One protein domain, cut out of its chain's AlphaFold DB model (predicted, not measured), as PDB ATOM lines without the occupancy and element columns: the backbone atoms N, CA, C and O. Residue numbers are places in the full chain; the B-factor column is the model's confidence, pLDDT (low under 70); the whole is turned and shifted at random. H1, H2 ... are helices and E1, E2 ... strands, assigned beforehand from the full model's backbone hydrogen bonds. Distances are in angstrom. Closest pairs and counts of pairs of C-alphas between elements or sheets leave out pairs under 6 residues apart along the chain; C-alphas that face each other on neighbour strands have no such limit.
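Overview. This is residues 180 to 293 of the 326 residues of an uncharacterized protein of Scleroderma citrinum Foug A (UniProt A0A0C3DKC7). This is an open, drawn-out model: three short helices, H1, H2 and H3, make a loose group at one end, a small sheet of three strands lies at the other, and the long helix H4 bridges much of the space between. H5 leads away from the sheet again and its residues 287 to 291 stick out, while a long loop, residues 241 to 264, belongs to the sheet end. The printed part has 114 residues with five named helices and three named strands, in the order H1 H2 H3 H4 E1 E2 E3 H5; the sheet runs E1, E3, E2 and is antiparallel, and the class is mixed, helices and strands. The whole is only just loose, close to extended, with a radius of gyration of the C-alphas of 19.8 A, and spans 60 by 35 by 22 A.

Arrangement. H1, residues 180 to 183, is close to but not clearly touching H2, residues 187 to 192; their closest C-alphas, of Lys 183 and Ala 189, are 7.3 A apart. H2 and H3, residues 194 to 202, only just touch, with 3 pairs of C-alphas within 8 A, and only at the corner by their link; the closest C-alphas, of Ile 190 and Leu 196, are 5.8 A apart. They run opposite ways at a steep tilt of 64 degrees. H3 is apart from H4, residues 214 to 233. H4 is not on the sheet, but only just, with 4 pairs of C-alphas within 10 A. In the sheet, the inner strand E3, residues 274 to 278, is antiparallel to E1, residues 237 to 240, at 151 degrees, with N 240 and O 275 2.7 A apart. E3 forms a hairpin with E2, residues 265 to 269, antiparallel at 156 degrees, with N 267 and O 276 2.8 A apart. H5, residues 283 to 291, only just touches residues 227 to 231 of H4, with 3 pairs within 8 A; the closest C-alphas, of Val 227 and Leu 283, are 6.9 A apart, and the two helices are about perpendicular, at 89 degrees. In H2, H3, H4 and H5 every O i to N i+4 pair is within hydrogen-bond range; H1 is too short for such a pair.

Along the chain. H1 begins at C-alpha 180, (108.146, 124.058, 95.196), and is 5.1 A long from first to last C-alpha; H2 measures 8.5 A and H3 11.9 A. H4 runs 28.0 A from C-alpha 214 at (111.931, 118.040, 73.882). E1, E2 and E3 measure 10.1, 13.1 and 12.7 A. H5 measures 11.8 A and ends at C-alpha 291, (112.410, 110.677, 105.042).

Size, cuts and confidence. The two C-alphas farthest apart, of Leu 201 and Ser 271, are 59.9 A apart. The printed part has no cut; the links H3 to H4, 11 residues, and E1 to E2, 24 residues, are long. Mean pLDDT of the printed part is 85.7; residues 207 to 212, 256, 258 to 261 and 290 to 293 are under 70.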
ATOM      1  N   GLN A 180     108.557 122.670  95.370       85.44
ATOM      2  CA  GLN A 180     108.146 124.058  95.196       85.44
ATOM      3  C   GLN A 180     107.235 124.192  93.970       85.44
ATOM      4  O   GLN A 180     106.115 124.671  94.099       85.44
ATOM      5  N   THR A 181     107.652 123.638  92.828       86.06
ATOM      6  CA  THR A 181     106.836 123.632  91.604       86.06
ATOM      7  C   THR A 181     105.539 122.836  91.759       86.06
ATOM      8  O   THR A 181     104.533 123.195  91.168       86.06
ATOM      9  N   LEU A 182     105.521 121.781  92.583       85.94
ATOM     10  CA  LEU A 182     104.290 121.040  92.876       85.94
ATOM     11  C   LEU A 182     103.352 121.808  93.817       85.94
ATOM     12  O   LEU A 182     102.142 121.741  93.642       85.94
ATOM     13  N   LYS A 183     103.886 122.562  94.787       87.69
ATOM     14  CA  LYS A 183     103.091 123.435  95.670       87.69
ATOM     15  C   LYS A 183     102.417 124.571  94.907       87.69
ATOM     16  O   LYS A 183     101.337 124.997  95.288       87.69
ATOM     17  N   GLU A 184     103.031 125.054  93.834       84.75
ATOM     18  CA  GLU A 184     102.412 126.046  92.945       84.75
ATOM     19  C   GLU A 184     101.190 125.483  92.201       84.75
ATOM     20  O   GLU A 184     100.301 126.244  91.824       84.75
ATOM     21  N   LEU A 185     101.117 124.157  92.052       84.81
ATOM     22  CA  LEU A 185      99.973 123.438  91.490       84.81
ATOM     23  C   LEU A 185      98.959 122.992  92.559       84.81
ATOM     24  O   LEU A 185      98.017 122.272  92.237       84.81
ATOM     25  N   ASP A 186      99.136 123.387  93.823       90.94
ATOM     26  CA  ASP A 186      98.144 123.133  94.869       90.94
ATOM     27  C   ASP A 186      96.860 123.929  94.593       90.94
ATOM     28  O   ASP A 186      96.906 125.066  94.117       90.94
ATOM     29  N   LEU A 187      95.703 123.365  94.941       90.38
ATOM     30  CA  LEU A 187      94.402 123.987  94.701       90.38
ATOM     31  C   LEU A 187      94.325 125.376  95.343       90.38
ATOM     32  O   LEU A 187      93.844 126.318  94.719       90.38
ATOM     33  N   ALA A 188      94.846 125.536  96.562       93.19
ATOM     34  CA  ALA A 188      94.864 126.829  97.241       93.19
ATOM     35  C   ALA A 188      95.725 127.871  96.501       93.19
ATOM     36  O   ALA A 188      95.355 129.046  96.435       93.19
ATOM     37  N   ALA A 189      96.857 127.450  95.930       91.12
ATOM     38  CA  ALA A 189      97.743 128.312  95.151       91.12
ATOM     39  C   ALA A 189      97.114 128.680  93.799       91.12
ATOM     40  O   ALA A 189      97.083 129.859  93.438       91.12
ATOM     41  N   ILE A 190      96.528 127.699  93.107       91.62
ATOM     42  CA  ILE A 190      95.778 127.895  91.863       91.62
ATOM     43  C   ILE A 190      94.630 128.876  92.098       91.62
ATOM     44  O   ILE A 190      94.516 129.867  91.384       91.62
ATOM     45  N   LEU A 191      93.807 128.664  93.129       93.44
ATOM     46  CA  LEU A 191      92.659 129.525  93.413       93.44
ATOM     47  C   LEU A 191      93.062 130.960  93.769       93.44
ATOM     48  O   LEU A 191      92.289 131.878  93.503       93.44
ATOM     49  N   ARG A 192      94.253 131.178  94.335       96.12
ATOM     50  CA  ARG A 192      94.782 132.518  94.632       96.12
ATOM     51  C   ARG A 192      95.387 133.217  93.416       96.12
ATOM     52  O   ARG A 192      95.416 134.445  93.396       96.12
ATOM     53  N   ASN A 193      95.849 132.472  92.416       92.62
ATOM     54  CA  ASN A 193      96.530 133.022  91.250       92.62
ATOM     55  C   ASN A 193      95.572 133.145  90.040       92.62
ATOM     56  O   ASN A 193      95.284 132.143  89.380       92.62
ATOM     57  N   PRO A 194      95.072 134.354  89.697       93.19
ATOM     58  CA  PRO A 194      94.124 134.535  88.594       93.19
ATOM     59  C   PRO A 194      94.675 134.099  87.234       93.19
ATOM     60  O   PRO A 194      93.898 133.600  86.425       93.19
ATOM     61  N   GLN A 195      95.985 134.232  87.008       90.88
ATOM     62  CA  GLN A 195      96.620 133.820  85.760       90.88
ATOM     63  C   GLN A 195      96.585 132.298  85.610       90.88
ATOM     64  O   GLN A 195      96.126 131.802  84.591       90.88
ATOM     65  N   LEU A 196      96.955 131.549  86.656       88.81
ATOM     66  CA  LEU A 196      96.893 130.082  86.619       88.81
ATOM     67  C   LEU A 196      95.461 129.570  86.439       88.81
ATOM     68  O   LEU A 196      95.251 128.603  85.712       88.81
ATOM     69  N   ARG A 197      94.465 130.224  87.057       93.38
ATOM     70  CA  ARG A 197      93.047 129.890  86.828       93.38
ATOM     71  C   ARG A 197      92.645 130.099  85.375       93.38
ATOM     72  O   ARG A 197      91.964 129.253  84.811       93.38
ATOM     73  N   HIS A 198      93.043 131.224  84.790       94.00
ATOM     74  CA  HIS A 198      92.768 131.513  83.392       94.00
ATOM     75  C   HIS A 198      93.439 130.475  82.484       94.00
ATOM     76  O   HIS A 198      92.771 129.860  81.660       94.00
ATOM     77  N   ASP A 199      94.728 130.219  82.683       89.06
ATOM     78  CA  ASP A 199      95.485 129.275  81.865       89.06
ATOM     79  C   ASP A 199      94.890 127.858  81.961       89.06
ATOM     80  O   ASP A 199      94.688 127.207  80.944       89.06
ATOM     81  N   LEU A 200      94.493 127.402  83.156       87.50
ATOM     82  CA  LEU A 200      93.830 126.101  83.335       87.50
ATOM     83  C   LEU A 200      92.453 126.006  82.663       87.50
ATOM     84  O   LEU A 200      92.091 124.938  82.175       87.50
ATOM     85  N   LEU A 201      91.665 127.085  82.677       88.81
ATOM     86  CA  LEU A 201      90.308 127.089  82.120       88.81
ATOM     87  C   LEU A 201      90.287 127.289  80.601       88.81
ATOM     88  O   LEU A 201      89.395 126.766  79.934       88.81
ATOM     89  N   PHE A 202      91.233 128.061  80.063       89.12
ATOM     90  CA  PHE A 202      91.177 128.556  78.687       89.12
ATOM     91  C   PHE A 202      92.293 128.025  77.781       89.12
ATOM     92  O   PHE A 202      92.132 128.070  76.561       89.12
ATOM     93  N   ASP A 203      93.387 127.479  78.319       87.25
ATOM     94  CA  ASP A 203      94.410 126.823  77.505       87.25
ATOM     95  C   ASP A 203      94.139 125.312  77.425       87.25
ATOM     96  O   ASP A 203      94.542 124.507  78.264       87.25
ATOM     97  N   ALA A 204      93.453 124.904  76.354       75.25
ATOM     98  CA  ALA A 204      93.176 123.499  76.054       75.25
ATOM     99  C   ALA A 204      94.456 122.649  75.866       75.25
ATOM    100  O   ALA A 204      94.378 121.419  75.891       75.25
ATOM    101  N   GLY A 205      95.626 123.280  75.688       70.25
ATOM    102  CA  GLY A 205      96.943 122.640  75.653       70.25
ATOM    103  C   GLY A 205      97.588 122.444  77.031       70.25
ATOM    104  O   GLY A 205      98.559 121.691  77.133       70.25
ATOM    105  N   LEU A 206      97.027 123.059  78.079       72.81
ATOM    106  CA  LEU A 206      97.451 122.940  79.476       72.81
ATOM    107  C   LEU A 206      96.844 121.728  80.194       72.81
ATOM    108  O   LEU A 206      97.081 121.533  81.388       72.81
ATOM    109  N   GLN A 207      96.100 120.876  79.475       62.22
ATOM    110  CA  GLN A 207      95.872 119.498  79.912       62.22
ATOM    111  C   GLN A 207      97.234 118.950  80.330       62.22
ATOM    112  O   GLN A 207      98.193 119.159  79.592       62.22
ATOM    113  N   PHE A 208      97.322 118.275  81.476       57.44
ATOM    114  CA  PHE A 208      98.537 117.730  82.105       57.44
ATOM    115  C   PHE A 208      99.355 116.744  81.241       57.44
ATOM    116  O   PHE A 208     100.032 115.851  81.743       57.44
ATOM    117  N   ARG A 209      99.328 116.867  79.918       57.66
ATOM    118  CA  ARG A 209     100.410 116.472  79.045       57.66
ATOM    119  C   ARG A 209     101.694 117.028  79.651       57.66
ATOM    120  O   ARG A 209     101.781 118.230  79.899       57.66
ATOM    121  N   PRO A 210     102.712 116.188  79.859       57.22
ATOM    122  CA  PRO A 210     104.058 116.666  80.081       57.22
ATOM    123  C   PRO A 210     104.511 117.400  78.806       57.22
ATOM    124  O   PRO A 210     105.244 116.871  77.973       57.22
ATOM    125  N   THR A 211     104.064 118.650  78.643       50.84
ATOM    126  CA  THR A 211     104.493 119.631  77.640       50.84
ATOM    127  C   THR A 211     105.866 120.186  78.001       50.84
ATOM    128  O   THR A 211     106.285 121.239  77.520       50.84
ATOM    129  N   SER A 212     106.627 119.456  78.824       66.75
ATOM    130  CA  SER A 212     108.066 119.586  78.857       66.75
ATOM    131  C   SER A 212     108.544 119.357  77.425       66.75
ATOM    132  O   SER A 212     108.673 118.214  76.982       66.75
ATOM    133  N   GLY A 213     108.730 120.448  76.674       83.38
ATOM    134  CA  GLY A 213     109.228 120.394  75.306       83.38
ATOM    135  C   GLY A 213     110.487 119.533  75.252       83.38
ATOM    136  O   GLY A 213     111.142 119.342  76.278       83.38
ATOM    137  N   ARG A 214     110.838 119.015  74.072       88.19
ATOM    138  CA  ARG A 214     111.931 118.040  73.882       88.19
ATOM    139  C   ARG A 214     113.167 118.318  74.756       88.19
ATOM    140  O   ARG A 214     113.633 117.431  75.455       88.19
ATOM    141  N   ARG A 215     113.599 119.583  74.833       88.50
ATOM    142  CA  ARG A 215     114.716 120.038  75.679       88.50
ATOM    143  C   ARG A 215     114.508 119.826  77.188       88.50
ATOM    144  O   ARG A 215     115.435 119.400  77.865       88.50
ATOM    145  N   LYS A 216     113.322 120.125  77.731       87.56
ATOM    146  CA  LYS A 216     112.995 119.877  79.148       87.56
ATOM    147  C   LYS A 216     112.976 118.373  79.439       87.56
ATOM    148  O   LYS A 216     113.521 117.964  80.456       87.56
ATOM    149  N   ARG A 217     112.428 117.553  78.533       89.88
ATOM    150  CA  ARG A 217     112.468 116.086  78.667       89.88
ATOM    151  C   ARG A 217     113.908 115.574  78.715       89.88
ATOM    152  O   ARG A 217     114.274 114.902  79.664       89.88
ATOM    153  N   GLU A 218     114.751 115.992  77.774       91.38
ATOM    154  CA  GLU A 218     116.164 115.592  77.749       91.38
ATOM    155  C   GLU A 218     116.944 116.017  79.006       91.38
ATOM    156  O   GLU A 218     117.886 115.328  79.400       91.38
ATOM    157  N   LEU A 219     116.603 117.165  79.606       90.94
ATOM    158  CA  LEU A 219     117.181 117.619  80.874       90.94
ATOM    159  C   LEU A 219     116.719 116.735  82.041       90.94
ATOM    160  O   LEU A 219     117.560 116.298  82.826       90.94
ATOM    161  N   SER A 220     115.421 116.421  82.119       91.69
ATOM    162  CA  SER A 220     114.886 115.464  83.099       91.69
ATOM    163  C   SER A 220     115.543 114.093  82.960       91.69
ATOM    164  O   SER A 220     115.998 113.530  83.951       91.69
ATOM    165  N   ASP A 221     115.653 113.570  81.740       93.56
ATOM    166  CA  ASP A 221     116.239 112.252  81.485       93.56
ATOM    167  C   ASP A 221     117.717 112.210  81.885       93.56
ATOM    168  O   ASP A 221     118.186 111.215  82.431       93.56
ATOM    169  N   ARG A 222     118.463 113.295  81.639       93.69
ATOM    170  CA  ARG A 222     119.857 113.433  82.092       93.69
ATOM    171  C   ARG A 222     119.963 113.446  83.612       93.69
ATOM    172  O   ARG A 222     120.838 112.774  84.150       93.69
ATOM    173  N   TYR A 223     119.086 114.187  84.287       95.56
ATOM    174  CA  TYR A 223     119.030 114.207  85.746       95.56
ATOM    175  C   TYR A 223     118.781 112.800  86.305       95.56
ATOM    176  O   TYR A 223     119.568 112.317  87.115       95.56
ATOM    177  N   TRP A 224     117.740 112.112  85.826       95.75
ATOM    178  CA  TRP A 224     117.379 110.784  86.326       95.75
ATOM    179  C   TRP A 224     118.420 109.714  85.995       95.75
ATOM    180  O   TRP A 224     118.700 108.873  86.844       95.75
ATOM    181  N   ARG A 225     119.068 109.782  84.825       95.38
ATOM    182  CA  ARG A 225     120.222 108.922  84.514       95.38
ATOM    183  C   ARG A 225     121.393 109.156  85.463       95.38
ATOM    184  O   ARG A 225     121.998 108.192  85.912       95.38
ATOM    185  N   ALA A 226     121.686 110.409  85.809       95.12
ATOM    186  CA  ALA A 226     122.739 110.717  86.775       95.12
ATOM    187  C   ALA A 226     122.403 110.205  88.186       95.12
ATOM    188  O   ALA A 226     123.292 109.738  88.889       95.12
ATOM    189  N   VAL A 227     121.129 110.260  88.592       95.94
ATOM    190  CA  VAL A 227     120.655 109.682  89.862       95.94
ATOM    191  C   VAL A 227     120.783 108.157  89.861       95.94
ATOM    192  O   VAL A 227     121.286 107.601  90.832       95.94
ATOM    193  N   ALA A 228     120.371 107.484  88.782       96.12
ATOM    194  CA  ALA A 228     120.522 106.034  88.642       96.12
ATOM    195  C   ALA A 228     122.000 105.615  88.704       96.12
ATOM    196  O   ALA A 228     122.363 104.749  89.493       96.12
ATOM    197  N   GLN A 229     122.872 106.318  87.975       93.94
ATOM    198  CA  GLN A 229     124.317 106.101  88.029       93.94
ATOM    199  C   GLN A 229     124.883 106.312  89.443       93.94
ATOM    200  O   GLN A 229     125.718 105.527  89.894       93.94
ATOM    201  N   GLU A 230     124.444 107.354  90.158       93.88
ATOM    202  CA  GLU A 230     124.853 107.609  91.545       93.88
ATOM    203  C   GLU A 230     124.408 106.475  92.484       93.88
ATOM    204  O   GLU A 230     125.176 106.097  93.364       93.88
ATOM    205  N   LEU A 231     123.219 105.897  92.281       94.12
ATOM    206  CA  LEU A 231     122.732 104.744  93.053       94.12
ATOM    207  C   LEU A 231     123.532 103.471  92.770       94.12
ATOM    208  O   LEU A 231     123.895 102.761  93.701       94.12
ATOM    209  N   GLU A 232     123.804 103.190  91.498       93.75
ATOM    210  CA  GLU A 232     124.479 101.962  91.066       93.75
ATOM    211  C   GLU A 232     125.969 101.968  91.417       93.75
ATOM    212  O   GLU A 232     126.531 100.953  91.820       93.75
ATOM    213  N   THR A 233     126.624 103.121  91.263       91.56
ATOM    214  CA  THR A 233     128.090 103.227  91.359       91.56
ATOM    215  C   THR A 233     128.583 103.972  92.597       91.56
ATOM    216  O   THR A 233     129.775 103.932  92.900       91.56
ATOM    217  N   GLY A 234     127.713 104.722  93.280       90.81
ATOM    218  CA  GLY A 234     128.109 105.670  94.328       90.81
ATOM    219  C   GLY A 234     128.923 106.868  93.814       90.81
ATOM    220  O   GLY A 234     129.448 107.645  94.615       90.81
ATOM    221  N   CYS A 235     129.075 107.020  92.494       91.38
ATOM    222  CA  CYS A 235     129.919 108.033  91.872       91.38
ATOM    223  C   CYS A 235     129.074 109.209  91.349       91.38
ATOM    224  O   CYS A 235     128.107 109.029  90.616       91.38
ATOM    225  N   THR A 236     129.479 110.436  91.691       93.75
ATOM    226  CA  THR A 236     128.890 111.696  91.187       93.75
ATOM    227  C   THR A 236     129.799 112.416  90.186       93.75
ATOM    228  O   THR A 236     129.546 113.563  89.807       93.75
ATOM    229  N   CYS A 237     130.904 111.764  89.818       93.81
ATOM    230  CA  CYS A 237     131.922 112.277  88.918       93.81
ATOM    231  C   CYS A 237     131.360 112.318  87.460       93.81
ATOM    232  O   CYS A 237     130.718 111.371  87.009       93.81
ATOM    233  N   VAL A 238     131.609 113.401  86.716       93.94
ATOM    234  CA  VAL A 238     131.358 113.541  85.264       93.94
ATOM    235  C   VAL A 238     132.694 113.812  84.580       93.94
ATOM    236  O   VAL A 238     133.430 114.690  85.026       93.94
ATOM    237  N   SER A 239     133.023 113.075  83.521       94.19
ATOM    238  CA  SER A 239     134.333 113.152  82.864       94.19
ATOM    239  C   SER A 239     134.245 113.813  81.489       94.19
ATOM    240  O   SER A 239     133.316 113.568  80.720       94.19
ATOM    241  N   PHE A 240     135.246 114.629  81.174       94.06
ATOM    242  CA  PHE A 240     135.395 115.366  79.927       94.06
ATOM    243  C   PHE A 240     136.775 115.116  79.323       94.06
ATOM    244  O   PHE A 240     137.773 115.047  80.046       94.06
ATOM    245  N   ASP A 241     136.834 115.016  78.000       93.31
ATOM    246  CA  ASP A 241     138.102 115.086  77.279       93.31
ATOM    247  C   ASP A 241     138.681 116.518  77.299       93.31
ATOM    248  O   ASP A 241     138.077 117.467  77.813       93.31
ATOM    249  N   MET A 242     139.867 116.697  76.714       90.81
ATOM    250  CA  MET A 242     140.501 118.017  76.584       90.81
ATOM    251  C   MET A 242     139.726 118.975  75.660       90.81
ATOM    252  O   MET A 242     140.026 120.167  75.620       90.81
ATOM    253  N   GLN A 243     138.742 118.470  74.913       92.06
ATOM    254  CA  GLN A 243     137.845 119.223  74.037       92.06
ATOM    255  C   GLN A 243     136.480 119.498  74.696       92.06
ATOM    256  O   GLN A 243     135.556 119.935  74.005       92.06
ATOM    257  N   TRP A 244     136.344 119.271  76.011       90.44
ATOM    258  CA  TRP A 244     135.108 119.447  76.784       90.44
ATOM    259  C   TRP A 244     133.930 118.571  76.353       90.44
ATOM    260  O   TRP A 244     132.774 118.857  76.681       90.44
ATOM    261  N   ARG A 245     134.195 117.483  75.638       91.00
ATOM    262  CA  ARG A 245     133.165 116.515  75.280       91.00
ATOM    263  C   ARG A 245     133.016 115.511  76.416       91.00
ATOM    264  O   ARG A 245     134.025 115.059  76.962       91.00
ATOM    265  N   PRO A 246     131.779 115.143  76.782       91.25
ATOM    266  CA  PRO A 246     131.557 114.064  77.732       91.25
ATOM    267  C   PRO A 246     132.217 112.786  77.240       91.25
ATOM    268  O   PRO A 246     132.037 112.400  76.085       91.25
ATOM    269  N   CYS A 247     132.943 112.126  78.127       91.81
ATOM    270  CA  CYS A 247     133.492 110.801  77.888       91.81
ATOM    271  C   CYS A 247     132.928 109.815  78.914       91.81
ATOM    272  O   CYS A 247     132.224 110.201  79.854       91.81
ATOM    273  N   GLU A 248     133.203 108.529  78.707       88.38
ATOM    274  CA  GLU A 248     132.861 107.496  79.681       88.38
ATOM    275  C   GLU A 248     133.422 107.873  81.060       88.38
ATOM    276  O   GLU A 248     134.540 108.381  81.174       88.38
ATOM    277  N   CYS A 249     132.622 107.695  82.114       79.00
ATOM    278  CA  CYS A 249     132.979 108.189  83.438       79.00
ATOM    279  C   CYS A 249     134.186 107.421  83.995       79.00
ATOM    280  O   CYS A 249     134.065 106.319  84.529       79.00
ATOM    281  N   LEU A 250     135.365 108.043  83.925       82.12
ATOM    282  CA  LEU A 250     136.585 107.554  84.555       82.12
ATOM    283  C   LEU A 250     136.667 108.168  85.948       82.12
ATOM    284  O   LEU A 250     137.367 109.148  86.196       82.12
ATOM    285  N   CYS A 251     135.873 107.598  86.846       81.56
ATOM    286  CA  CYS A 251     135.658 108.102  88.192       81.56
ATOM    287  C   CYS A 251     137.000 108.264  88.951       81.56
ATOM    288  O   CYS A 251     137.613 107.288  89.384       81.56
ATOM    289  N   ALA A 252     137.441 109.509  89.174       73.94
ATOM    290  CA  ALA A 252     138.592 109.827  90.035       73.94
ATOM    291  C   ALA A 252     138.286 109.604  91.529       73.94
ATOM    292  O   ALA A 252     139.174 109.658  92.380       73.94
ATOM    293  N   CYS A 253     137.019 109.326  91.850       77.12
ATOM    294  CA  CYS A 253     136.520 109.195  93.205       77.12
ATOM    295  C   CYS A 253     137.204 108.026  93.994       77.12
ATOM    296  O   CYS A 253     137.126 108.024  95.216       77.12
ATOM    297  N   ARG A 254     137.928 107.077  93.352       76.19
ATOM    298  CA  ARG A 254     138.739 106.035  94.044       76.19
ATOM    299  C   ARG A 254     140.040 106.552  94.677       76.19
ATOM    300  O   ARG A 254     140.547 105.917  95.592       76.19
ATOM    301  N   GLY A 255     140.592 107.660  94.182       71.50
ATOM    302  CA  GLY A 255     141.865 108.224  94.661       71.50
ATOM    303  C   GLY A 255     141.713 109.492  95.500       71.50
ATOM    304  O   GLY A 255     142.701 110.002  96.017       71.50
ATOM    305  N   VAL A 256     140.491 110.018  95.623       68.44
ATOM    306  CA  VAL A 256     140.213 111.269  96.334       68.44
ATOM    307  C   VAL A 256     139.353 110.952  97.554       68.44
ATOM    308  O   VAL A 256     138.269 110.385  97.377       68.44
ATOM    309  N   PRO A 257     139.776 111.321  98.779       71.44
ATOM    310  CA  PRO A 257     138.977 111.089  99.975       71.44
ATOM    311  C   PRO A 257     137.556 111.637  99.797       71.44
ATOM    312  O   PRO A 257     137.322 112.642  99.114       71.44
ATOM    313  N   ILE A 258     136.576 110.936 100.370       67.00
ATOM    314  CA  ILE A 258     135.159 111.305 100.309       67.00
ATOM    315  C   ILE A 258     134.957 112.544 101.183       67.00
ATOM    316  O   ILE A 258     134.537 112.465 102.331       67.00
ATOM    317  N   ILE A 259     135.275 113.711 100.638       67.06
ATOM    318  CA  ILE A 259     134.888 114.978 101.239       67.06
ATOM    319  C   ILE A 259     133.436 115.219 100.812       67.06
ATOM    320  O   ILE A 259     133.143 115.130  99.614       67.06
ATOM    321  N   PRO A 260     132.505 115.493 101.745       66.75
ATOM    322  CA  PRO A 260     131.151 115.909 101.408       66.75
ATOM    323  C   PRO A 260     131.212 117.296 100.767       66.75
ATOM    324  O   PRO A 260     131.040 118.323 101.419       66.75
ATOM    325  N   ALA A 261     131.513 117.323  99.476       67.25
ATOM    326  CA  ALA A 261     131.626 118.549  98.725       67.25
ATOM    327  C   ALA A 261     130.216 119.099  98.492       67.25
ATOM    328  O   ALA A 261     129.411 118.512  97.770       67.25
ATOM    329  N   GLN A 262     129.903 120.215  99.152       83.12
ATOM    330  CA  GLN A 262     128.704 121.002  98.850       83.12
ATOM    331  C   GLN A 262     128.844 121.712  97.495       83.12
ATOM    332  O   GLN A 262     127.846 122.007  96.845       83.12
ATOM    333  N   ASN A 263     130.087 121.914  97.051       88.50
ATOM    334  CA  ASN A 263     130.436 122.561  95.796       88.50
ATOM    335  C   ASN A 263     131.032 121.544  94.813       88.50
ATOM    336  O   ASN A 263     131.721 120.618  95.247       88.50
ATOM    337  N   PRO A 264     130.807 121.702  93.498       91.62
ATOM    338  CA  PRO A 264     131.484 120.891  92.496       91.62
ATOM    339  C   PRO A 264     133.009 121.025  92.590       91.62
ATOM    340  O   PRO A 264     133.525 122.124  92.780       91.62
ATOM    341  N   ILE A 265     133.729 119.913  92.437       90.69
ATOM    342  CA  ILE A 265     135.201 119.883  92.454       90.69
ATOM    343  C   ILE A 265     135.695 119.418  91.092       90.69
ATOM    344  O   ILE A 265     135.317 118.341  90.636       90.69
ATOM    345  N   LEU A 266     136.561 120.202  90.454       90.94
ATOM    346  CA  LEU A 266     137.239 119.811  89.222       90.94
ATOM    347  C   LEU A 266     138.593 119.174  89.548       90.94
ATOM    348  O   LEU A 266     139.376 119.713  90.326       90.94
ATOM    349  N   THR A 267     138.886 118.033  88.939       90.12
ATOM    350  CA  THR A 267     140.171 117.343  89.065       90.12
ATOM    351  C   THR A 267     140.668 116.946  87.684       90.12
ATOM    352  O   THR A 267     139.906 116.437  86.867       90.12
ATOM    353  N   TYR A 268     141.951 117.165  87.417       90.31
ATOM    354  CA  TYR A 268     142.586 116.761  86.167       90.31
ATOM    355  C   TYR A 268     143.407 115.487  86.365       90.31
ATOM    356  O   TYR A 268     144.183 115.386  87.314       90.31
ATOM    357  N   SER A 269     143.255 114.525  85.455       90.44
ATOM    358  CA  SER A 269     144.073 113.315  85.404       90.44
ATOM    359  C   SER A 269     145.044 113.398  84.231       90.44
ATOM    360  O   SER A 269     144.657 113.193  83.079       90.44
ATOM    361  N   ALA A 270     146.317 113.678  84.523       89.56
ATOM    362  CA  ALA A 270     147.357 113.814  83.502       89.56
ATOM    363  C   ALA A 270     147.602 112.511  82.726       89.56
ATOM    364  O   ALA A 270     147.800 112.552  81.513       89.56
ATOM    365  N   SER A 271     147.525 111.356  83.398       89.75
ATOM    366  CA  SER A 271     147.766 110.047  82.775       89.75
ATOM    367  C   SER A 271     146.716 109.685  81.728       89.75
ATOM    368  O   SER A 271     147.029 108.997  80.762       89.75
ATOM    369  N   ARG A 272     145.479 110.161  81.899       89.12
ATOM    370  CA  ARG A 272     144.369 109.886  80.975       89.12
ATOM    371  C   ARG A 272     144.003 111.077  80.097       89.12
ATOM    372  O   ARG A 272     143.203 110.913  79.188       89.12
ATOM    373  N   ARG A 273     144.571 112.259  80.366       91.94
ATOM    374  CA  ARG A 273     144.191 113.542  79.749       91.94
ATOM    375  C   ARG A 273     142.679 113.795  79.826       91.94
ATOM    376  O   ARG A 273     142.051 114.194  78.851       91.94
ATOM    377  N   VAL A 274     142.106 113.534  80.999       92.31
ATOM    378  CA  VAL A 274     140.668 113.678  81.272       92.31
ATOM    379  C   VAL A 274     140.466 114.643  82.433       92.31
ATOM    380  O   VAL A 274     141.141 114.557  83.463       92.31
ATOM    381  N   LEU A 275     139.502 115.545  82.274       92.94
ATOM    382  CA  LEU A 275     138.996 116.426  83.318       92.94
ATOM    383  C   LEU A 275     137.781 115.769  83.966       92.94
ATOM    384  O   LEU A 275     136.848 115.369  83.283       92.94
ATOM    385  N   THR A 276     137.770 115.639  85.287       93.75
ATOM    386  CA  THR A 276     136.655 115.044  86.031       93.75
ATOM    387  C   THR A 276     136.051 116.069  86.972       93.75
ATOM    388  O   THR A 276     136.728 116.587  87.855       93.75
ATOM    389  N   LEU A 277     134.764 116.342  86.797       93.62
ATOM    390  CA  LEU A 277     133.966 117.199  87.656       93.62
ATOM    391  C   LEU A 277     133.166 116.338  88.635       93.62
ATOM    392  O   LEU A 277     132.214 115.661  88.252       93.62
ATOM    393  N   ARG A 278     133.530 116.361  89.914       93.06
ATOM    394  CA  ARG A 278     132.762 115.722  90.983       93.06
ATOM    395  C   ARG A 278     131.615 116.632  91.395       93.06
ATOM    396  O   ARG A 278     131.847 117.696  91.962       93.06
ATOM    397  N   MET A 279     130.385 116.203  91.133       93.81
ATOM    398  CA  MET A 279     129.189 116.945  91.530       93.81
ATOM    399  C   MET A 279     128.786 116.622  92.980       93.81
ATOM    400  O   MET A 279     129.066 115.521  93.465       93.81
ATOM    401  N   PRO A 280     128.090 117.535  93.674       93.88
ATOM    402  CA  PRO A 280     127.353 117.199  94.890       93.88
ATOM    403  C   PRO A 280     126.371 116.037  94.673       93.88
ATOM    404  O   PRO A 280     125.854 115.844  93.570       93.88
ATOM    405  N   SER A 281     126.104 115.274  95.737       93.44
ATOM    406  CA  SER A 281     125.144 114.161  95.717       93.44
ATOM    407  C   SER A 281     123.728 114.658  95.435       93.44
ATOM    408  O   SER A 281     123.231 115.553  96.123       93.44
ATOM    409  N   ARG A 282     123.060 114.037  94.456       94.06
ATOM    410  CA  ARG A 282     121.645 114.292  94.136       94.06
ATOM    411  C   ARG A 282     120.713 113.475  95.021       94.06
ATOM    412  O   ARG A 282     119.562 113.856  95.212       94.06
ATOM    413  N   LEU A 283     121.214 112.383  95.597       93.06
ATOM    414  CA  LEU A 283     120.442 111.512  96.478       93.06
ATOM    415  C   LEU A 283     120.126 112.173  97.814       93.06
ATOM    416  O   LEU A 283     119.012 112.031  98.310       93.06
ATOM    417  N   ARG A 284     121.063 112.937  98.385       90.38
ATOM    418  CA  ARG A 284     120.850 113.589  99.687       90.38
ATOM    419  C   ARG A 284     119.592 114.468  99.725       90.38
ATOM    420  O   ARG A 284     118.769 114.228 100.604       90.38
ATOM    421  N   PRO A 285     119.385 115.430  98.805       88.56
ATOM    422  CA  PRO A 285     118.152 116.217  98.774       88.56
ATOM    423  C   PRO A 285     116.886 115.358  98.648       88.56
ATOM    424  O   PRO A 285     115.919 115.599  99.367       88.56
ATOM    425  N   LEU A 286     116.907 114.330  97.789       88.25
ATOM    426  CA  LEU A 286     115.759 113.442  97.563       88.25
ATOM    427  C   LEU A 286     115.398 112.628  98.814       88.25
ATOM    428  O   LEU A 286     114.222 112.486  99.152       88.25
ATOM    429  N   LEU A 287     116.409 112.118  99.518       87.62
ATOM    430  CA  LEU A 287     116.232 111.341 100.742       87.62
ATOM    431  C   LEU A 287     115.770 112.221 101.902       87.62
ATOM    432  O   LEU A 287     114.817 111.857 102.584       87.62
ATOM    433  N   THR A 288     116.379 113.394 102.099       85.62
ATOM    434  CA  THR A 288     115.946 114.343 103.136       85.62
ATOM    435  C   THR A 288     114.485 114.736 102.937       85.62
ATOM    436  O   THR A 288     113.726 114.821 103.898       85.62
ATOM    437  N   GLU A 289     114.061 114.933 101.691       76.94
ATOM    438  CA  GLU A 289     112.684 115.299 101.384       76.94
ATOM    439  C   GLU A 289     111.682 114.182 101.713       76.94
ATOM    440  O   GLU A 289     110.622 114.458 102.276       76.94
ATOM    441  N   ARG A 290     112.017 112.928 101.390       68.38
ATOM    442  CA  ARG A 290     111.136 111.765 101.586       68.38
ATOM    443  C   ARG A 290     111.115 111.261 103.025       68.38
ATOM    444  O   ARG A 290     110.056 110.887 103.509       68.38
ATOM    445  N   ILE A 291     112.264 111.247 103.696       63.03
ATOM    446  CA  ILE A 291     112.410 110.677 105.042       63.03
ATOM    447  C   ILE A 291     111.909 111.660 106.109       63.03
ATOM    448  O   ILE A 291     111.310 111.240 107.094       63.03
ATOM    449  N   CYS A 292     112.093 112.970 105.911       57.25
ATOM    450  CA  CYS A 292     111.647 113.981 106.878       57.25
ATOM    451  C   CYS A 292     110.194 114.427 106.690       57.25
ATOM    452  O   CYS A 292     109.722 115.258 107.465       57.25
ATOM    453  N   GLN A 293     109.467 113.923 105.687       57.72
ATOM    454  CA  GLN A 293     108.011 113.975 105.739       57.72
ATOM    455  C   GLN A 293     107.550 112.794 106.588       57.72
ATOM    456  O   GLN A 293     107.493 111.683 106.058       57.72
TER     457      GLN A 293